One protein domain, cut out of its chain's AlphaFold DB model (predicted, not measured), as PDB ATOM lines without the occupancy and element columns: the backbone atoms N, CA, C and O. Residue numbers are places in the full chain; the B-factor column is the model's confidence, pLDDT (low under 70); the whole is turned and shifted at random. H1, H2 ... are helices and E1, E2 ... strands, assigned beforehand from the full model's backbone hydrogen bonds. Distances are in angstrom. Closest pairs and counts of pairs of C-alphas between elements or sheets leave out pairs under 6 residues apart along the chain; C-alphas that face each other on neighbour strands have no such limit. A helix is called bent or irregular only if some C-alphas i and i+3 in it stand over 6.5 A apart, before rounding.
ATOM      1  N   ASP A 216     291.156 250.072 313.009       72.62
ATOM      2  CA  ASP A 216     291.299 251.366 312.350       72.62
ATOM      3  C   ASP A 216     292.147 251.235 311.095       72.62
ATOM      4  O   ASP A 216     293.349 250.977 311.145       72.62
ATOM      5  N   SER A 217     291.508 251.422 309.943       75.44
ATOM      6  CA  SER A 217     292.201 251.432 308.667       75.44
ATOM      7  C   SER A 217     291.615 252.487 307.744       75.44
ATOM      8  O   SER A 217     290.450 252.425 307.359       75.44
ATOM      9  N   ALA A 218     292.466 253.424 307.330       78.88
ATOM     10  CA  ALA A 218     292.199 254.339 306.224       78.88
ATOM     11  C   ALA A 218     292.625 253.735 304.868       78.88
ATOM     12  O   ALA A 218     292.849 254.460 303.897       78.88
ATOM     13  N   SER A 219     292.807 252.410 304.798       89.06
ATOM     14  CA  SER A 219     293.281 251.749 303.587       89.06
ATOM     15  C   SER A 219     292.266 251.802 302.452       89.06
ATOM     16  O   SER A 219     291.059 251.889 302.664       89.06
ATOM     17  N   ARG A 220     292.789 251.696 301.230       92.06
ATOM     18  CA  ARG A 220     292.022 251.572 299.982       92.06
ATOM     19  C   ARG A 220     292.478 250.318 299.217       92.06
ATOM     20  O   ARG A 220     292.669 250.339 298.005       92.06
ATOM     21  N   PHE A 221     292.784 249.251 299.952       94.25
ATOM     22  CA  PHE A 221     293.348 248.017 299.410       94.25
ATOM     23  C   PHE A 221     292.286 247.158 298.722       94.25
ATOM     24  O   PHE A 221     292.571 246.557 297.691       94.25
ATOM     25  N   PHE A 222     291.064 247.120 299.248       94.69
ATOM     26  CA  PHE A 222     289.991 246.334 298.649       94.69
ATOM     27  C   PHE A 222     289.382 247.059 297.446       94.69
ATOM     28  O   PHE A 222     289.469 246.587 296.311       94.69
ATOM     29  N   TYR A 223     288.804 248.240 297.669       94.56
ATOM     30  CA  TYR A 223     287.993 248.908 296.660       94.56
ATOM     31  C   TYR A 223     288.837 249.514 295.539       94.56
ATOM     32  O   TYR A 223     288.525 249.314 294.370       94.56
ATOM     33  N   ARG A 224     289.914 250.238 295.871       94.81
ATOM     34  CA  ARG A 224     290.779 250.871 294.860       94.81
ATOM     35  C   ARG A 224     291.764 249.874 294.259       94.81
ATOM     36  O   ARG A 224     291.857 249.785 293.038       94.81
ATOM     37  N   ASN A 225     292.528 249.171 295.095       95.50
ATOM     38  CA  ASN A 225     293.631 248.348 294.603       95.50
ATOM     39  C   ASN A 225     293.152 247.004 294.043       95.50
ATOM     40  O   ASN A 225     293.379 246.743 292.864       95.50
ATOM     41  N   PHE A 226     292.497 246.163 294.848       95.62
ATOM     42  CA  PHE A 226     292.069 244.828 294.427       95.62
ATOM     43  C   PHE A 226     291.015 244.892 293.320       95.62
ATOM     44  O   PHE A 226     291.313 244.497 292.194       95.62
ATOM     45  N   LEU A 227     289.826 245.452 293.582       94.88
ATOM     46  CA  LEU A 227     288.754 245.509 292.575       94.88
ATOM     47  C   LEU A 227     289.184 246.284 291.323       94.88
ATOM     48  O   LEU A 227     288.933 245.837 290.205       94.88
ATOM     49  N   GLY A 228     289.910 247.392 291.499       95.19
ATOM     50  CA  GLY A 228     290.483 248.134 290.379       95.19
ATOM     51  C   GLY A 228     291.456 247.294 289.543       95.19
ATOM     52  O   GLY A 228     291.372 247.306 288.318       95.19
ATOM     53  N   SER A 229     292.328 246.498 290.167       95.25
ATOM     54  CA  SER A 229     293.225 245.586 289.439       95.25
ATOM     55  C   SER A 229     292.459 244.481 288.705       95.25
ATOM     56  O   SER A 229     292.830 244.129 287.588       95.25
ATOM     57  N   ILE A 230     291.370 243.962 289.284       94.19
ATOM     58  CA  ILE A 230     290.505 242.977 288.616       94.19
ATOM     59  C   ILE A 230     289.868 243.567 287.354       94.19
ATOM     60  O   ILE A 230     289.829 242.888 286.328       94.19
ATOM     61  N   LEU A 231     289.409 244.822 287.389       94.50
ATOM     62  CA  LEU A 231     288.875 245.491 286.198       94.50
ATOM     63  C   LEU A 231     289.927 245.615 285.097       94.50
ATOM     64  O   LEU A 231     289.633 245.269 283.955       94.50
ATOM     65  N   VAL A 232     291.161 245.999 285.443       94.62
ATOM     66  CA  VAL A 232     292.270 246.063 284.474       94.62
ATOM     67  C   VAL A 232     292.506 244.704 283.815       94.62
ATOM     68  O   VAL A 232     292.596 244.624 282.592       94.62
ATOM     69  N   VAL A 233     292.541 243.622 284.597       92.50
ATOM     70  CA  VAL A 233     292.718 242.256 284.069       92.50
ATOM     71  C   VAL A 233     291.555 241.835 283.169       92.50
ATOM     72  O   VAL A 233     291.766 241.146 282.174       92.50
ATOM     73  N   LYS A 234     290.332 242.279 283.476       91.75
ATOM     74  CA  LYS A 234     289.137 242.056 282.648       91.75
ATOM     75  C   LYS A 234     289.055 242.986 281.426       91.75
ATOM     76  O   LYS A 234     288.063 242.928 280.703       91.75
ATOM     77  N   GLY A 235     290.052 243.845 281.190       91.94
ATOM     78  CA  GLY A 235     290.056 244.813 280.087       91.94
ATOM     79  C   GLY A 235     289.055 245.960 280.262       91.94
ATOM     80  O   GLY A 235     288.634 246.564 279.279       91.94
ATOM     81  N   GLN A 236     288.644 246.243 281.499       93.62
ATOM     82  CA  GLN A 236     287.678 247.282 281.857       93.62
ATOM     83  C   GLN A 236     288.377 248.490 282.495       93.62
ATOM     84  O   GLN A 236     289.484 248.380 283.020       93.62
ATOM     85  N   ASP A 237     287.720 249.652 282.463       93.19
ATOM     86  CA  ASP A 237     288.263 250.891 283.026       93.19
ATOM     87  C   ASP A 237     288.089 250.944 284.561       93.19
ATOM     88  O   ASP A 237     286.954 251.021 285.045       93.19
ATOM     89  N   PRO A 238     289.180 250.947 285.355       95.06
ATOM     90  CA  PRO A 238     289.109 251.029 286.807       95.06
ATOM     91  C   PRO A 238     288.841 252.442 287.342       95.06
ATOM     92  O   PRO A 238     288.737 252.590 288.559       95.06
ATOM     93  N   ALA A 239     288.737 253.486 286.505       91.88
ATOM     94  CA  ALA A 239     288.706 254.892 286.934       91.88
ATOM     95  C   ALA A 239     287.739 255.188 288.097       91.88
ATOM     96  O   ALA A 239     288.102 255.916 289.022       91.88
ATOM     97  N   ARG A 240     286.551 254.564 288.106       90.31
ATOM     98  CA  ARG A 240     285.552 254.705 289.186       90.31
ATOM     99  C   ARG A 240     286.091 254.284 290.557       90.31
ATOM    100  O   ARG A 240     285.816 254.936 291.558       90.31
ATOM    101  N   HIS A 241     286.898 253.226 290.607       90.81
ATOM    102  CA  HIS A 241     287.501 252.734 291.848       90.81
ATOM    103  C   HIS A 241     288.617 253.650 292.366       90.81
ATOM    104  O   HIS A 241     288.874 253.708 293.570       90.81
ATOM    105  N   LEU A 242     289.278 254.396 291.475       89.75
ATOM    106  CA  LEU A 242     290.330 255.341 291.849       89.75
ATOM    107  C   LEU A 242     289.758 256.693 292.288       89.75
ATOM    108  O   LEU A 242     290.316 257.315 293.198       89.75
ATOM    109  N   SER A 243     288.649 257.129 291.681       88.44
ATOM    110  CA  SER A 243     288.060 258.451 291.908       88.44
ATOM    111  C   SER A 243     287.374 258.606 293.264       88.44
ATOM    112  O   SER A 243     287.289 259.725 293.752       88.44
ATOM    113  N   VAL A 244     286.891 257.524 293.882       88.62
ATOM    114  CA  VAL A 244     286.172 257.576 295.171       88.62
ATOM    115  C   VAL A 244     287.162 257.786 296.323       88.62
ATOM    116  O   VAL A 244     287.868 256.837 296.665       88.62
ATOM    117  N   PRO A 245     287.225 258.962 296.979       89.19
ATOM    118  CA  PRO A 245     288.245 259.277 297.984       89.19
ATOM    119  C   PRO A 245     287.921 258.699 299.375       89.19
ATOM    120  O   PRO A 245     288.341 259.246 300.389       89.19
ATOM    121  N   LEU A 246     287.163 257.604 299.433       91.38
ATOM    122  CA  LEU A 246     286.771 256.940 300.672       91.38
ATOM    123  C   LEU A 246     287.720 255.783 300.988       91.38
ATOM    124  O   LEU A 246     288.289 255.161 300.085       91.38
ATOM    125  N   SER A 247     287.879 255.502 302.281       93.19
ATOM    126  CA  SER A 247     288.532 254.277 302.743       93.19
ATOM    127  C   SER A 247     287.632 253.066 302.494       93.19
ATOM    128  O   SER A 247     286.410 253.202 302.418       93.19
ATOM    129  N   ASP A 248     288.223 251.874 302.414       93.88
ATOM    130  CA  ASP A 248     287.457 250.629 302.304       93.88
ATOM    131  C   ASP A 248     286.479 250.481 303.481       93.88
ATOM    132  O   ASP A 248     285.333 250.091 303.277       93.88
ATOM    133  N   ARG A 249     286.908 250.855 304.699       92.25
ATOM    134  CA  ARG A 249     286.059 250.854 305.898       92.25
ATOM    135  C   ARG A 249     284.849 251.761 305.715       92.25
ATOM    136  O   ARG A 249     283.733 251.311 305.922       92.25
ATOM    137  N   SER A 250     285.061 252.998 305.271       92.25
ATOM    138  CA  SER A 250     283.968 253.949 305.036       92.25
ATOM    139  C   SER A 250     282.981 253.430 303.991       92.25
ATOM    140  O   SER A 250     281.781 253.592 304.156       92.25
ATOM    141  N   ILE A 251     283.469 252.791 302.923       92.06
ATOM    142  CA  ILE A 251     282.600 252.188 301.905       92.06
ATOM    143  C   ILE A 251     281.762 251.064 302.525       92.06
ATOM    144  O   ILE A 251     280.549 251.046 302.348       92.06
ATOM    145  N   VAL A 252     282.390 250.165 303.285       91.25
ATOM    146  CA  VAL A 252     281.723 249.029 303.938       91.25
ATOM    147  C   VAL A 252     280.717 249.477 304.998       91.25
ATOM    148  O   VAL A 252     279.623 248.932 305.049       91.25
ATOM    149  N   GLU A 253     281.031 250.498 305.792       91.06
ATOM    150  CA  GLU A 253     280.121 251.051 306.806       91.06
ATOM    151  C   GLU A 253     278.918 251.788 306.191       91.06
ATOM    152  O   GLU A 253     277.873 251.896 306.827       91.06
ATOM    153  N   LEU A 254     279.029 252.265 304.946       90.56
ATOM    154  CA  LEU A 254     277.912 252.879 304.220       90.56
ATOM    155  C   LEU A 254     276.993 251.850 303.549       90.56
ATOM    156  O   LEU A 254     275.819 252.156 303.339       90.56
ATOM    157  N   LEU A 255     277.489 250.649 303.227       89.50
ATOM    158  CA  LEU A 255     276.720 249.627 302.508       89.50
ATOM    159  C   LEU A 255     275.387 249.248 303.184       89.50
ATOM    160  O   LEU A 255     274.384 249.227 302.462       89.50
ATOM    161  N   PRO A 256     275.310 249.038 304.517       88.00
ATOM    162  CA  PRO A 256     274.044 248.750 305.196       88.00
ATOM    163  C   PRO A 256     272.954 249.811 304.987       88.00
ATOM    164  O   PRO A 256     271.774 249.487 304.964       88.00
ATOM    165  N   ASN A 257     273.332 251.076 304.768       85.19
ATOM    166  CA  ASN A 257     272.377 252.164 304.520       85.19
ATOM    167  C   ASN A 257     271.841 252.180 303.078       85.19
ATOM    168  O   ASN A 257     270.959 252.971 302.754       85.19
ATOM    169  N   THR A 258     272.410 251.356 302.197       86.38
ATOM    170  CA  THR A 258     272.070 251.312 300.767       86.38
ATOM    171  C   THR A 258     271.445 249.992 300.332       86.38
ATOM    172  O   THR A 258     270.764 249.964 299.310       86.38
ATOM    173  N   SER A 259     271.661 248.909 301.085       83.19
ATOM    174  CA  SER A 259     271.132 247.579 300.784       83.19
ATOM    175  C   SER A 259     270.448 246.979 302.006       83.19
ATOM    176  O   SER A 259     271.087 246.760 303.032       83.19
ATOM    177  N   HIS A 260     269.163 246.659 301.861       80.50
ATOM    178  CA  HIS A 260     268.364 245.997 302.896       80.50
ATOM    179  C   HIS A 260     268.557 244.471 302.935       80.50
ATOM    180  O   HIS A 260     268.032 243.816 303.825       80.50
ATOM    181  N   GLU A 261     269.301 243.900 301.983       85.88
ATOM    182  CA  GLU A 261     269.571 242.453 301.907       85.88
ATOM    183  C   GLU A 261     270.756 242.022 302.787       85.88
ATOM    184  O   GLU A 261     271.103 240.842 302.865       85.88
ATOM    185  N   LEU A 262     271.431 242.986 303.414       87.44
ATOM    186  CA  LEU A 262     272.646 242.748 304.171       87.44
ATOM    187  C   LEU A 262     272.308 242.392 305.620       87.44
ATOM    188  O   LEU A 262     271.711 243.188 306.339       87.44
ATOM    189  N   HIS A 263     272.747 241.217 306.064       89.06
ATOM    190  CA  HIS A 263     272.569 240.748 307.438       89.06
ATOM    191  C   HIS A 263     273.923 240.419 308.060       89.06
ATOM    192  O   HIS A 263     274.771 239.801 307.419       89.06
ATOM    193  N   ALA A 264     274.140 240.829 309.310       90.81
ATOM    194  CA  ALA A 264     275.349 240.462 310.038       90.81
ATOM    195  C   ALA A 264     275.282 239.010 310.567       90.81
ATOM    196  O   ALA A 264     274.201 238.545 310.933       90.81
ATOM    197  N   PRO A 265     276.426 238.308 310.674       91.88
ATOM    198  CA  PRO A 265     277.750 238.743 310.238       91.88
ATOM    199  C   PRO A 265     277.908 238.643 308.715       91.88
ATOM    200  O   PRO A 265     277.518 237.651 308.103       91.88
ATOM    201  N   TRP A 266     278.549 239.638 308.105       91.56
ATOM    202  CA  TRP A 266     278.873 239.620 306.677       91.56
ATOM    203  C   TRP A 266     280.299 240.104 306.427       91.56
ATOM    204  O   TRP A 266     280.943 240.697 307.297       91.56
ATOM    205  N   GLY A 267     280.810 239.849 305.224       91.31
ATOM    206  CA  GLY A 267     282.104 240.362 304.806       91.31
ATOM    207  C   GLY A 267     282.290 240.396 303.300       91.31
ATOM    208  O   GLY A 267     281.551 239.766 302.543       91.31
ATOM    209  N   THR A 268     283.298 241.139 302.861       93.12
ATOM    210  CA  THR A 268     283.735 241.157 301.465       93.12
ATOM    211  C   THR A 268     284.355 239.820 301.089       93.12
ATOM    212  O   THR A 268     284.830 239.084 301.951       93.12
ATOM    213  N   VAL A 269     284.458 239.534 299.792       92.81
ATOM    214  CA  VAL A 269     285.337 238.455 299.327       92.81
ATOM    215  C   VAL A 269     286.768 238.688 299.824       92.81
ATOM    216  O   VAL A 269     287.225 239.834 299.926       92.81
ATOM    217  N   GLU A 270     287.463 237.608 300.163       94.50
ATOM    218  CA  GLU A 270     288.876 237.685 300.501       94.50
ATOM    219  C   GLU A 270     289.748 237.997 299.286       94.50
ATOM    220  O   GLU A 270     289.465 237.603 298.154       94.50
ATOM    221  N   PHE A 271     290.848 238.696 299.534       95.00
ATOM    222  CA  PHE A 271     291.833 239.042 298.524       95.00
ATOM    223  C   PHE A 271     293.249 238.920 299.076       95.00
ATOM    224  O   PHE A 271     293.497 239.077 300.272       95.00
ATOM    225  N   ASP A 272     294.199 238.650 298.190       96.25
ATOM    226  CA  ASP A 272     295.600 238.486 298.556       96.25
ATOM    227  C   ASP A 272     296.225 239.787 299.088       96.25
ATOM    228  O   ASP A 272     296.059 240.876 298.526       96.25
ATOM    229  N   SER A 273     297.000 239.688 300.164       95.44
ATOM    230  CA  SER A 273     297.690 240.835 300.759       95.44
ATOM    231  C   SER A 273     298.695 241.522 299.818       95.44
ATOM    232  O   SER A 273     299.069 242.673 300.067       95.44
ATOM    233  N   CYS A 274     299.097 240.903 298.700       95.00
ATOM    234  CA  CYS A 274     299.920 241.576 297.691       95.00
ATOM    235  C   CYS A 274     299.246 242.834 297.101       95.00
ATOM    236  O   CYS A 274     299.939 243.785 296.725       95.00
ATOM    237  N   PHE A 275     297.907 242.909 297.094       95.81
ATOM    238  CA  PHE A 275     297.140 244.095 296.673       95.81
ATOM    239  C   PHE A 275     297.251 245.286 297.635       95.81
ATOM    240  O   PHE A 275     296.812 246.389 297.317       95.81
ATOM    241  N   MET A 276     297.909 245.131 298.787       93.94
ATOM    242  CA  MET A 276     298.315 246.287 299.593       93.94
ATOM    243  C   MET A 276     299.339 247.170 298.869       93.94
ATOM    244  O   MET A 276     299.441 248.360 299.156       93.94
ATOM    245  N   THR A 277     300.099 246.587 297.940       93.94
ATOM    246  CA  THR A 277     301.138 247.271 297.156       93.94
ATOM    247  C   THR A 277     300.873 247.250 295.654       93.94
ATOM    248  O   THR A 277     301.313 248.162 294.957       93.94
ATOM    249  N   LEU A 278     300.145 246.247 295.151       95.06
ATOM    250  CA  LEU A 278     299.708 246.210 293.757       95.06
ATOM    251  C   LEU A 278     298.471 247.077 293.563       95.06
ATOM    252  O   LEU A 278     297.510 246.953 294.317       95.06
ATOM    253  N   HIS A 279     298.485 247.929 292.547       94.62
ATOM    254  CA  HIS A 279     297.379 248.825 292.250       94.62
ATOM    255  C   HIS A 279     297.280 249.120 290.748       94.62
ATOM    256  O   HIS A 279     298.283 249.025 290.032       94.62
ATOM    257  N   PRO A 280     296.081 249.476 290.255       94.88
ATOM    258  CA  PRO A 280     295.925 249.983 288.904       94.88
ATOM    259  C   PRO A 280     296.577 251.365 288.782       94.88
ATOM    260  O   PRO A 280     296.337 252.264 289.594       94.88
ATOM    261  N   GLU A 281     297.365 251.545 287.733       91.94
ATOM    262  CA  GLU A 281     297.987 252.808 287.363       91.94
ATOM    263  C   GLU A 281     297.882 252.995 285.847       91.94
ATOM    264  O   GLU A 281     297.919 252.036 285.071       91.94
ATOM    265  N   ARG A 282     297.744 254.249 285.420       89.81
ATOM    266  CA  ARG A 282     297.820 254.636 284.015       89.81
ATOM    267  C   ARG A 282     299.076 255.486 283.827       89.81
ATOM    268  O   ARG A 282     299.047 256.650 284.217       89.81
ATOM    269  N   PRO A 283     300.160 254.924 283.258       81.81
ATOM    270  CA  PRO A 283     301.438 255.627 283.128       81.81
ATOM    271  C   PRO A 283     301.336 256.911 282.298       81.81
ATOM    272  O   PRO A 283     302.025 257.885 282.577       81.81
ATOM    273  N   ASP A 284     300.466 256.907 281.285       84.19
ATOM    274  CA  ASP A 284     300.175 258.049 280.418       84.19
ATOM    275  C   ASP A 284     298.687 258.010 280.008       84.19
ATOM    276  O   ASP A 284     298.162 256.923 279.736       84.19
ATOM    277  N   PRO A 285     297.990 259.158 279.897       82.56
ATOM    278  CA  PRO A 285     296.665 259.259 279.281       82.56
ATOM    279  C   PRO A 285     296.508 258.607 277.894       82.56
ATOM    280  O   PRO A 285     295.389 258.434 277.433       82.56
ATOM    281  N   LYS A 286     297.564 258.231 277.183       84.00
ATOM    282  CA  LYS A 286     297.481 257.521 275.894       84.00
ATOM    283  C   LYS A 286     297.738 256.020 276.009       84.00
ATOM    284  O   LYS A 286     297.526 255.297 275.041       84.00
ATOM    285  N   GLN A 287     298.189 255.553 277.167       86.50
ATOM    286  CA  GLN A 287     298.500 254.149 277.417       86.50
ATOM    287  C   GLN A 287     297.343 253.434 278.127       86.50
ATOM    288  O   GLN A 287     296.562 254.080 278.840       86.50
ATOM    289  N   PRO A 288     297.215 252.107 277.935       89.88
ATOM    290  CA  PRO A 288     296.242 251.312 278.668       89.88
ATOM    291  C   PRO A 288     296.558 251.303 280.167       89.88
ATOM    292  O   PRO A 288     297.696 251.517 280.592       89.88
ATOM    293  N   TRP A 289     295.534 251.019 280.968       93.38
ATOM    294  CA  TRP A 289     295.715 250.734 282.384       93.38
ATOM    295  C   TRP A 289     296.582 249.491 282.578       93.38
ATOM    296  O   TRP A 289     296.441 248.500 281.860       93.38
ATOM    297  N   VAL A 290     297.454 249.537 283.578       93.56
ATOM    298  CA  VAL A 290     298.301 248.415 283.986       93.56
ATOM    299  C   VAL A 290     298.235 248.237 285.496       93.56
ATOM    300  O   VAL A 290     297.908 249.168 286.230       93.56
ATOM    301  N   VAL A 291     298.555 247.036 285.973       94.25
ATOM    302  CA  VAL A 291     298.746 246.783 287.406       94.25
ATOM    303  C   VAL A 291     300.234 246.897 287.720       94.25
ATOM    304  O   VAL A 291     301.053 246.239 287.074       94.25
ATOM    305  N   LYS A 292     300.581 247.724 288.709       93.19
ATOM    306  CA  LYS A 292     301.963 247.981 289.130       93.19
ATOM    307  C   LYS A 292     302.126 247.898 290.640       93.19
ATOM    308  O   LYS A 292     301.160 248.015 291.395       93.19
ATOM    309  N   GLY A 293     303.361 247.666 291.072       93.06
ATOM    310  CA  GLY A 293     303.771 247.787 292.465       93.06
ATOM    311  C   GLY A 293     303.870 249.239 292.928       93.06
ATOM    312  O   GLY A 293     303.725 250.184 292.159       93.06
ATOM    313  N   TYR A 294     304.153 249.420 294.212       88.38
ATOM    314  CA  TYR A 294     304.338 250.740 294.798       88.38
ATOM    315  C   TYR A 294     305.739 251.277 294.496       88.38
ATOM    316  O   TYR A 294     306.735 250.603 294.765       88.38
ATOM    317  N   ASN A 295     305.825 252.506 293.988       86.12
ATOM    318  CA  ASN A 295     307.100 253.176 293.742       86.12
ATOM    319  C   ASN A 295     307.713 253.687 295.050       86.12
ATOM    320  O   ASN A 295     307.260 254.671 295.632       86.12
ATOM    321  N   HIS A 296     308.783 253.037 295.495       81.56
ATOM    322  CA  HIS A 296     309.613 253.510 296.591       81.56
ATOM    323  C   HIS A 296     310.769 254.352 296.042       81.56
ATOM    324  O   HIS A 296     311.511 253.894 295.175       81.56
ATOM    325  N   GLN A 297     310.977 255.551 296.597       76.31
ATOM    326  CA  GLN A 297     311.977 256.513 296.103       76.31
ATOM    327  C   GLN A 297     313.385 255.914 295.945       76.31
ATOM    328  O   GLN A 297     314.085 256.239 294.994       76.31
ATOM    329  N   SER A 298     313.792 255.023 296.856       72.94
ATOM    330  CA  SER A 298     315.129 254.410 296.842       72.94
ATOM    331  C   SER A 298     315.194 252.965 296.340       72.94
ATOM    332  O   SER A 298     316.278 252.503 295.999       72.94
ATOM    333  N   LEU A 299     314.076 252.230 296.321       73.75
ATOM    334  CA  LEU A 299     314.060 250.797 295.972       73.75
ATOM    335  C   LEU A 299     313.418 250.537 294.603       73.75
ATOM    336  O   LEU A 299     313.445 249.405 294.123       73.75
ATOM    337  N   GLY A 300     312.868 251.578 293.974       85.44
ATOM    338  CA  GLY A 300     312.071 251.465 292.761       85.44
ATOM    339  C   GLY A 300     310.683 250.902 293.048       85.44
ATOM    340  O   GLY A 300     310.182 250.962 294.172       85.44
ATOM    341  N   GLU A 301     310.045 250.368 292.015       90.19
ATOM    342  CA  GLU A 301     308.759 249.695 292.148       90.19
ATOM    343  C   GLU A 301     308.937 248.412 292.998       90.19
ATOM    344  O   GLU A 301     309.881 247.630 292.835       90.19
ATOM    345  N   THR A 302     308.067 248.249 293.997       89.69
ATOM    346  CA  THR A 302     308.123 247.192 295.020       89.69
ATOM    347  C   THR A 302     306.761 246.533 295.207       89.69
ATOM    348  O   THR A 302     305.713 247.143 294.995       89.69
ATOM    349  N   THR A 303     306.770 245.268 295.620       91.88
ATOM    350  CA  THR A 303     305.551 244.524 295.938       91.88
ATOM    351  C   THR A 303     305.754 243.647 297.171       91.88
ATOM    352  O   THR A 303     306.856 243.572 297.718       91.88
ATOM    353  N   ARG A 304     304.688 242.997 297.632       90.50
ATOM    354  CA  ARG A 304     304.714 242.018 298.723       90.50
ATOM    355  C   ARG A 304     304.633 240.593 298.167       90.50
ATOM    356  O   ARG A 304     304.173 240.414 297.038       90.50
ATOM    357  N   PRO A 305     305.073 239.577 298.927       91.44
ATOM    358  CA  PRO A 305     304.812 238.189 298.569       91.44
ATOM    359  C   PRO A 305     303.304 237.921 298.480       91.44
ATOM    360  O   PRO A 305     302.558 238.285 299.386       91.44
ATOM    361  N   GLU A 306     302.872 237.287 297.395       94.75
ATOM    362  CA  GLU A 306     301.534 236.722 297.247       94.75
ATOM    363  C   GLU A 306     301.405 235.373 297.974       94.75
ATOM    364  O   GLU A 306     302.409 234.742 298.312       94.75
ATOM    365  N   ARG A 307     300.162 234.922 298.176       96.38
ATOM    366  CA  ARG A 307     299.759 233.607 298.711       96.38
ATOM    367  C   ARG A 307     300.129 233.322 300.165       96.38
ATOM    368  O   ARG A 307     300.005 232.186 300.610       96.38
ATOM    369  N   ILE A 308     300.560 234.335 300.918       97.19
ATOM    370  CA  ILE A 308     300.826 234.192 302.358       97.19
ATOM    371  C   ILE A 308     299.602 234.590 303.176       97.19
ATOM    372  O   ILE A 308     299.142 233.807 303.996       97.19
ATOM    373  N   PHE A 309     299.070 235.791 302.961       97.69
ATOM    374  CA  PHE A 309     297.962 236.322 303.752       97.69
ATOM    375  C   PHE A 309     296.786 236.719 302.868       97.69
ATOM    376  O   PHE A 309     296.973 237.282 301.784       97.69
ATOM    377  N   LEU A 310     295.586 236.464 303.377       96.88
ATOM    378  CA  LEU A 310     294.308 236.818 302.778       96.88
ATOM    379  C   LEU A 310     293.604 237.839 303.664       96.88
ATOM    380  O   LEU A 310     293.580 237.712 304.888       96.88
ATOM    381  N   ARG A 311     293.044 238.867 303.033       95.81
ATOM    382  CA  ARG A 311     292.384 239.980 303.707       95.81
ATOM    383  C   ARG A 311     290.924 240.067 303.307       95.81
ATOM    384  O   ARG A 311     290.597 239.861 302.145       95.81
ATOM    385  N   SER A 312     290.070 240.452 304.240       95.00
ATOM    386  CA  SER A 312     288.671 240.809 303.988       95.00
ATOM    387  C   SER A 312     288.234 241.920 304.934       95.00
ATOM    388  O   SER A 312     288.876 242.169 305.958       95.00
ATOM    389  N   LEU A 313     287.165 242.626 304.573       94.69
ATOM    390  CA  LEU A 313     286.453 243.503 305.496       94.69
ATOM    391  C   LEU A 313     285.208 242.784 305.988       94.69
ATOM    392  O   LEU A 313     284.520 242.149 305.193       94.69
ATOM    393  N   VAL A 314     284.922 242.894 307.277       94.00
ATOM    394  CA  VAL A 314     283.809 242.200 307.923       94.00
ATOM    395  C   VAL A 314     283.073 243.122 308.879       94.00
ATOM    396  O   VAL A 314     283.658 244.052 309.438       94.00
ATOM    397  N   GLN A 315     281.799 242.839 309.103       93.44
ATOM    398  CA  GLN A 315     280.974 243.512 310.097       93.44
ATOM    399  C   GLN A 315     280.138 242.459 310.827       93.44
ATOM    400  O   GLN A 315     279.444 241.659 310.199       93.44
ATOM    401  N   PHE A 316     280.241 242.438 312.157       94.12
ATOM    402  CA  PHE A 316     279.640 241.396 312.998       94.12
ATOM    403  C   PHE A 316     278.325 241.809 313.658       94.12
ATOM    404  O   PHE A 316     277.614 240.946 314.163       94.12
ATOM    405  N   LEU A 317     277.983 243.099 313.643       92.06
ATOM    406  CA  LEU A 317     276.721 243.603 314.169       92.06
ATOM    407  C   LEU A 317     276.066 244.529 313.147       92.06
ATOM    408  O   LEU A 317     276.675 245.502 312.701       92.06
ATOM    409  N   LEU A 318     274.817 244.219 312.822       92.12
ATOM    410  CA  LEU A 318     273.902 245.049 312.053       92.12
ATOM    411  C   LEU A 318     272.487 244.704 312.518       92.12
ATOM    412  O   LEU A 318     272.088 243.543 312.420       92.12
ATOM    413  N   THR A 319     271.770 245.677 313.072       87.69
ATOM    414  CA  THR A 319     270.381 245.508 313.516       87.69
ATOM    415  C   THR A 319     269.401 245.904 312.414       87.69
ATOM    416  O   THR A 319     269.770 246.593 311.461       87.69
ATOM    417  N   GLU A 320     268.139 245.490 312.548       82.94
ATOM    418  CA  GLU A 320     267.074 245.857 311.603       82.94
ATOM    419  C   GLU A 320     266.823 247.373 311.574       82.94
ATOM    420  O   GLU A 320     266.484 247.932 310.534       82.94
ATOM    421  N   GLU A 321     267.069 248.066 312.689       81.44
ATOM    422  CA  GLU A 321     266.973 249.526 312.812       81.44
ATOM    423  C   GLU A 321     268.167 250.269 312.187       81.44
ATOM    424  O   GLU A 321     268.249 251.495 312.276       81.44
ATOM    425  N   GLY A 322     269.109 249.547 311.571       80.00
ATOM    426  CA  GLY A 322     270.281 250.120 310.909       80.00
ATOM    427  C   GLY A 322     271.436 250.460 311.853       80.00
ATOM    428  O   GLY A 322     272.372 251.151 311.449       80.00
ATOM    429  N   VAL A 323     271.414 249.981 313.102       85.88
ATOM    430  CA  VAL A 323     272.558 250.132 314.011       85.88
ATOM    431  C   VAL A 323     273.628 249.125 313.616       85.88
ATOM    432  O   VAL A 323     273.420 247.917 313.704       85.88
ATOM    433  N   ALA A 324     274.790 249.616 313.196       89.31
ATOM    434  CA  ALA A 324     275.878 248.783 312.703       89.31
ATOM    435  C   ALA A 324     277.159 248.985 313.524       89.31
ATOM    436  O   ALA A 324     277.476 250.107 313.928       89.31
ATOM    437  N   SER A 325     277.922 247.914 313.761       90.25
ATOM    438  CA  SER A 325     279.276 248.044 314.313       90.25
ATOM    439  C   SER A 325     280.236 248.645 313.293       90.25
ATOM    440  O   SER A 325     279.972 248.663 312.090       90.25
ATOM    441  N   HIS A 326     281.424 249.030 313.752       90.25
ATOM    442  CA  HIS A 326     282.517 249.322 312.836       90.25
ATOM    443  C   HIS A 326     282.872 248.118 311.965       90.25
ATOM    444  O   HIS A 326     282.761 246.963 312.391       90.25
ATOM    445  N   ALA A 327     283.317 248.407 310.744       92.12
ATOM    446  CA  ALA A 327     283.901 247.389 309.889       92.12
ATOM    447  C   ALA A 327     285.335 247.089 310.338       92.12
ATOM    448  O   ALA A 327     286.134 247.997 310.579       92.12
ATOM    449  N   LEU A 328     285.662 245.804 310.417       93.94
ATOM    450  CA  LEU A 328     286.973 245.302 310.802       93.94
ATOM    451  C   LEU A 328     287.678 244.722 309.585       93.94
ATOM    452  O   LEU A 328     287.055 244.110 308.721       93.94
ATOM    453  N   PHE A 329     288.996 244.860 309.542       94.31
ATOM    454  CA  PHE A 329     289.811 244.095 308.612       94.31
ATOM    455  C   PHE A 329     290.222 242.781 309.255       94.31
ATOM    456  O   PHE A 329     290.846 242.783 310.318       94.31
ATOM    457  N   LEU A 330     289.933 241.681 308.571       95.75
ATOM    458  CA  LEU A 330     290.561 240.399 308.847       95.75
ATOM    459  C   LEU A 330     291.780 240.244 307.945       95.75
ATOM    460  O   LEU A 330     291.755 240.614 306.772       95.75
ATOM    461  N   ASP A 331     292.857 239.725 308.514       96.31
ATOM    462  CA  ASP A 331     294.140 239.491 307.857       96.31
ATOM    463  C   ASP A 331     294.640 238.118 308.305       96.31
ATOM    464  O   ASP A 331     295.321 237.997 309.324       96.31
ATOM    465  N   ARG A 332     294.205 237.063 307.613       96.50
ATOM    466  CA  ARG A 332     294.447 235.673 308.013       96.50
ATOM    467  C   ARG A 332     295.539 235.021 307.185       96.50
ATOM    468  O   ARG A 332     295.732 235.347 306.013       96.50
ATOM    469  N   LEU A 333     296.228 234.059 307.788       98.19
ATOM    470  CA  LEU A 333     297.170 233.204 307.074       98.19
ATOM    471  C   LEU A 333     296.424 232.345 306.034       98.19
ATOM    472  O   LEU A 333     295.312 231.874 306.287       98.19
ATOM    473  N   ALA A 334     297.028 232.157 304.864       97.69
ATOM    474  CA  ALA A 334     296.559 231.208 303.864       97.69
ATOM    475  C   ALA A 334     297.057 229.795 304.198       97.69
ATOM    476  O   ALA A 334     298.199 229.627 304.631       97.69
ATOM    477  N   TYR A 335     296.233 228.774 303.977       97.31
ATOM    478  CA  TYR A 335     296.551 227.385 304.299       97.31
ATOM    479  C   TYR A 335     296.571 226.503 303.052       97.31
ATOM    480  O   TYR A 335     295.645 226.572 302.236       97.31
ATOM    481  N   PRO A 336     297.598 225.638 302.916       95.81
ATOM    482  CA  PRO A 336     297.616 224.628 301.864       95.81
ATOM    483  C   PRO A 336     296.459 223.647 302.058       95.81
ATOM    484  O   PRO A 336     295.996 223.447 303.182       95.81
ATOM    485  N   ASP A 337     296.023 223.019 300.971       92.69
ATOM    486  CA  ASP A 337     294.882 222.105 300.894       92.69
ATOM    487  C   ASP A 337     293.492 222.722 301.113       92.69
ATOM    488  O   ASP A 337     292.497 221.984 301.055       92.69
ATOM    489  N   TRP A 338     293.415 224.034 301.327       94.06
ATOM    490  CA  TRP A 338     292.182 224.791 301.527       94.06
ATOM    491  C   TRP A 338     292.104 225.947 300.533       94.06
ATOM    492  O   TRP A 338     291.312 225.893 299.595       94.06
ATOM    493  N   ASP A 339     292.949 226.962 300.708       94.88
ATOM    494  CA  ASP A 339     292.875 228.204 299.930       94.88
ATOM    495  C   ASP A 339     293.328 228.013 298.480       94.88
ATOM    496  O   ASP A 339     292.774 228.603 297.558       94.88
ATOM    497  N   ASP A 340     294.294 227.128 298.256       92.75
ATOM    498  CA  ASP A 340     294.744 226.699 296.932       92.75
ATOM    499  C   ASP A 340     293.681 225.904 296.160       92.75
ATOM    500  O   ASP A 340     293.653 225.966 294.934       92.75
ATOM    501  N   LYS A 341     292.792 225.184 296.857       92.25
ATOM    502  CA  LYS A 341     291.682 224.440 296.236       92.25
ATOM    503  C   LYS A 341     290.457 225.307 295.981       92.25
ATOM    504  O   LYS A 341     289.763 225.091 294.993       92.25
ATOM    505  N   ASP A 342     290.199 226.258 296.872       92.25
ATOM    506  CA  ASP A 342     289.034 227.142 296.790       92.25
ATOM    507  C   ASP A 342     289.295 228.364 295.887       92.25
ATOM    508  O   ASP A 342     288.355 229.059 295.506       92.25
ATOM    509  N   SER A 343     290.555 228.644 295.537       92.81
ATOM    510  CA  SER A 343     290.920 229.781 294.688       92.81
ATOM    511  C   SER A 343     290.868 229.467 293.191       92.81
ATOM    512  O   SER A 343     291.236 228.397 292.707       92.81
ATOM    513  N   GLY A 344     290.433 230.465 292.427       90.06
ATOM    514  CA  GLY A 344     290.566 230.516 290.981       90.06
ATOM    515  C   GLY A 344     291.953 230.983 290.535       90.06
ATOM    516  O   GLY A 344     292.802 231.407 291.321       90.06
ATOM    517  N   LYS A 345     292.181 230.946 289.219       90.06
ATOM    518  CA  LYS A 345     293.430 231.419 288.612       90.06
ATOM    519  C   LYS A 345     293.346 232.909 288.295       90.06
ATOM    520  O   LYS A 345     292.514 233.319 287.491       90.06
ATOM    521  N   LEU A 346     294.274 233.684 288.844       92.69
ATOM    522  CA  LEU A 346     294.500 235.079 288.483       92.69
ATOM    523  C   LEU A 346     295.993 235.301 288.255       92.69
ATOM    524  O   LEU A 346     296.797 235.073 289.152       92.69
ATOM    525  N   ASN A 347     296.353 235.761 287.059       93.56
ATOM    526  CA  ASN A 347     297.729 236.081 286.699       93.56
ATOM    527  C   ASN A 347     297.831 237.571 286.376       93.56
ATOM    528  O   ASN A 347     297.173 238.064 285.462       93.56
ATOM    529  N   LEU A 348     298.683 238.274 287.113       93.12
ATOM    530  CA  LEU A 348     298.994 239.681 286.912       93.12
ATOM    531  C   LEU A 348     300.349 239.781 286.215       93.12
ATOM    532  O   LEU A 348     301.394 239.545 286.823       93.12
ATOM    533  N   SER A 349     300.340 240.112 284.926       90.12
ATOM    534  CA  SER A 349     301.572 240.376 284.185       90.12
ATOM    535  C   SER A 349     302.067 241.786 284.485       90.12
ATOM    536  O   SER A 349     301.443 242.772 284.106       90.12
ATOM    537  N   THR A 350     303.213 241.872 285.152       89.12
ATOM    538  CA  THR A 350     303.883 243.135 285.478       89.12
ATOM    539  C   THR A 350     305.199 243.235 284.713       89.12
ATOM    540  O   THR A 350     305.899 242.236 284.516       89.12
ATOM    541  N   GLY A 351     305.565 244.446 284.292       84.31
ATOM    542  CA  GLY A 351     306.824 244.668 283.575       84.31
ATOM    543  C   GLY A 351     308.050 244.313 284.424       84.31
ATOM    544  O   GLY A 351     308.955 243.622 283.956       84.31
ATOM    545  N   GLN A 352     308.058 244.734 285.691       88.75
ATOM    546  CA  GLN A 352     309.207 244.570 286.580       88.75
ATOM    547  C   GLN A 352     309.254 243.195 287.261       88.75
ATOM    548  O   GLN A 352     310.313 242.566 287.306       88.75
ATOM    549  N   PHE A 353     308.129 242.702 287.787       91.12
ATOM    550  CA  PHE A 353     308.108 241.476 288.594       91.12
ATOM    551  C   PHE A 353     307.803 240.218 287.779       91.12
ATOM    552  O   PHE A 353     307.870 239.111 288.313       91.12
ATOM    553  N   GLY A 354     307.509 240.351 286.485       91.12
ATOM    554  CA  GLY A 354     306.979 239.248 285.691       91.12
ATOM    555  C   GLY A 354     305.551 238.916 286.117       91.12
ATOM    556  O   GLY A 354     304.761 239.817 286.404       91.12
ATOM    557  N   THR A 355     305.210 237.632 286.149       93.00
ATOM    558  CA  THR A 355     303.857 237.180 286.490       93.00
ATOM    559  C   THR A 355     303.710 237.004 287.996       93.00
ATOM    560  O   THR A 355     304.409 236.185 288.590       93.00
ATOM    561  N   ILE A 356     302.787 237.746 288.605       95.06
ATOM    562  CA  ILE A 356     302.352 237.550 289.995       95.06
ATOM    563  C   ILE A 356     301.040 236.779 289.959       95.06
ATOM    564  O   ILE A 356     300.149 237.125 289.186       95.06
ATOM    565  N   SER A 357     300.920 235.736 290.776       94.94
ATOM    566  CA  SER A 357     299.778 234.818 290.710       94.94
ATOM    567  C   SER A 357     299.030 234.766 292.047       94.94
ATOM    568  O   SER A 357     299.111 233.745 292.731       94.94
ATOM    569  N   PRO A 358     298.369 235.854 292.479       95.88
ATOM    570  CA  PRO A 358     297.707 235.910 293.782       95.88
ATOM    571  C   PRO A 358     296.543 234.928 293.895       95.88
ATOM    572  O   PRO A 358     295.980 234.499 292.884       95.88
ATOM    573  N   PHE A 359     296.138 234.625 295.129       94.81
ATOM    574  CA  PHE A 359     294.857 233.956 295.336       94.81
ATOM    575  C   PHE A 359     293.700 234.864 294.930       94.81
ATOM    576  O   PHE A 359     293.660 236.055 295.251       94.81
ATOM    577  N   PHE A 360     292.760 234.277 294.199       92.75
ATOM    578  CA  PHE A 360     291.584 234.954 293.689       92.75
ATOM    579  C   PHE A 360     290.354 234.114 293.987       92.75
ATOM    580  O   PHE A 360     290.303 232.941 293.631       92.75
ATOM    581  N   PHE A 361     289.364 234.725 294.620       90.94
ATOM    582  CA  PHE A 361     288.092 234.090 294.924       90.94
ATOM    583  C   PHE A 361     287.004 234.829 294.153       90.94
ATOM    584  O   PHE A 361     286.954 236.061 294.165       90.94
ATOM    585  N   ASP A 362     286.182 234.077 293.427       77.56
ATOM    586  CA  ASP A 362     285.083 234.650 292.658       77.56
ATOM    587  C   ASP A 362     283.889 234.970 293.572       77.56
ATOM    588  O   ASP A 362     283.713 234.370 294.632       77.56
ATOM    589  N   SER A 363     283.041 235.909 293.157       66.25
ATOM    590  CA  SER A 363     281.941 236.450 293.967       66.25
ATOM    591  C   SER A 363     280.771 235.481 294.198       66.25
ATOM    592  O   SER A 363     279.784 235.869 294.814       66.25
ATOM    593  N   GLY A 364     280.843 234.245 293.695       65.38
ATOM    594  CA  GLY A 364     279.745 233.275 293.749       65.38
ATOM    595  C   GLY A 364     279.661 232.461 295.042       65.38
ATOM    596  O   GLY A 364     278.581 231.995 295.399       65.38
ATOM    597  N   THR A 365     280.771 232.254 295.759       66.44
ATOM    598  CA  THR A 365     280.768 231.524 297.040       66.44
ATOM    599  C   THR A 365     282.013 231.891 297.854       66.44
ATOM    600  O   THR A 365     283.125 231.711 297.354       66.44
TER     601      THR A 365
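AT A GLANCE: This is residues 216 to 365 of the 438 residues of an uncharacterized protein of mine drainage metagenome (UniProt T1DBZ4). One helix, H1, lies near the middle, with two short helices, H2 and H4, and a small strand hairpin, E1 and E2, packed on it. The longest hairpin, E5 and E6, runs toward one end, where its long loop of residues 316 to 327 and H3 lie; the small hairpins E3-E4 and E7-E8 are toward the other end. The printed part has 150 residues, with five named helices and eight named strands in the order H1 H2 H3 H4 E1 E2 E3 E4 E5 E6 H5 E7 E8, the strands in four antiparallel two-stranded sheets. The class is mixed, helices and strands, with under half of the residues in named elements. The whole is compact, with a radius of gyration of the C-alphas of 16.2 A and spans of 49 by 40 by 30 A.

HOW THE PARTS SIT: Start with H1, residues 221 to 233, the hub. Its residues 223 to 228 alone touch H2, residues 239 to 243, closest at the C-alphas of Arg 224 and His 241, 4.8 A. H3, residues 248 to 257, is only just irregular, with C-alphas 253 and 256 6.7 A apart. H1, with residues 221 to 223 alone, and H3 only just touch, only at their ends, with 3 pairs of C-alphas within 8 A, closest Tyr 223 and Asp 248, 5.9 A; they stand about perpendicular, at 86 degrees. Residues 221 to 226 alone of H1 touch H4, residues 273 to 276, closest at the C-alphas of Phe 221 and Met 276, 5.3 A. Look next at the hairpin of E1, residues 279 to 281, and E2, residues 290 to 292, where N 279 and O 292 are 2.9 A apart; the closest C-alphas of H1 and E1, Asn 225 and His 279, are 4.5 A apart. E2 runs on into E3, residues 294 to 296, at 46 degrees, and E3 forms a hairpin with E4, residues 300 to 302, with N 296 and O 300 at 2.8 A. In the hairpin of E5, residues 309 to 315, and E6, residues 328 to 333, find N 314 and O 328 at 2.8 A. H5, residues 339 to 342, touches no helix. In the last hairpin, E7, residues 348 to 350, and E8, residues 354 to 356, N 348 and O 356 are 2.8 A apart. Every O i to N i+4 pair is within hydrogen-bond range in H2, against 7 of 9 in H1 and 4 of 6 in H3; H4 and H5 are too short for such a pair.

IN THESE COORDINATES: Find C-alpha 221 at (293.348, 248.017, 299.410); from there H1 runs 16.4 A, and H3 later covers 15.3 A. E5 runs 19.5 A from C-alpha 309 at (297.962, 236.322, 303.752), and E6 16.3 A. E8 ends at C-alpha 356, (302.352, 237.550, 289.995).

THE WHOLE: The two C-alphas farthest apart, those of Ser 298 and Glu 320, are 51.0 A apart. The printed part has no cut; the links H3 to H4 and E5 to E6 are long. Mean pLDDT of the printed part is 90.4, and residues 363 to 365 are under 70.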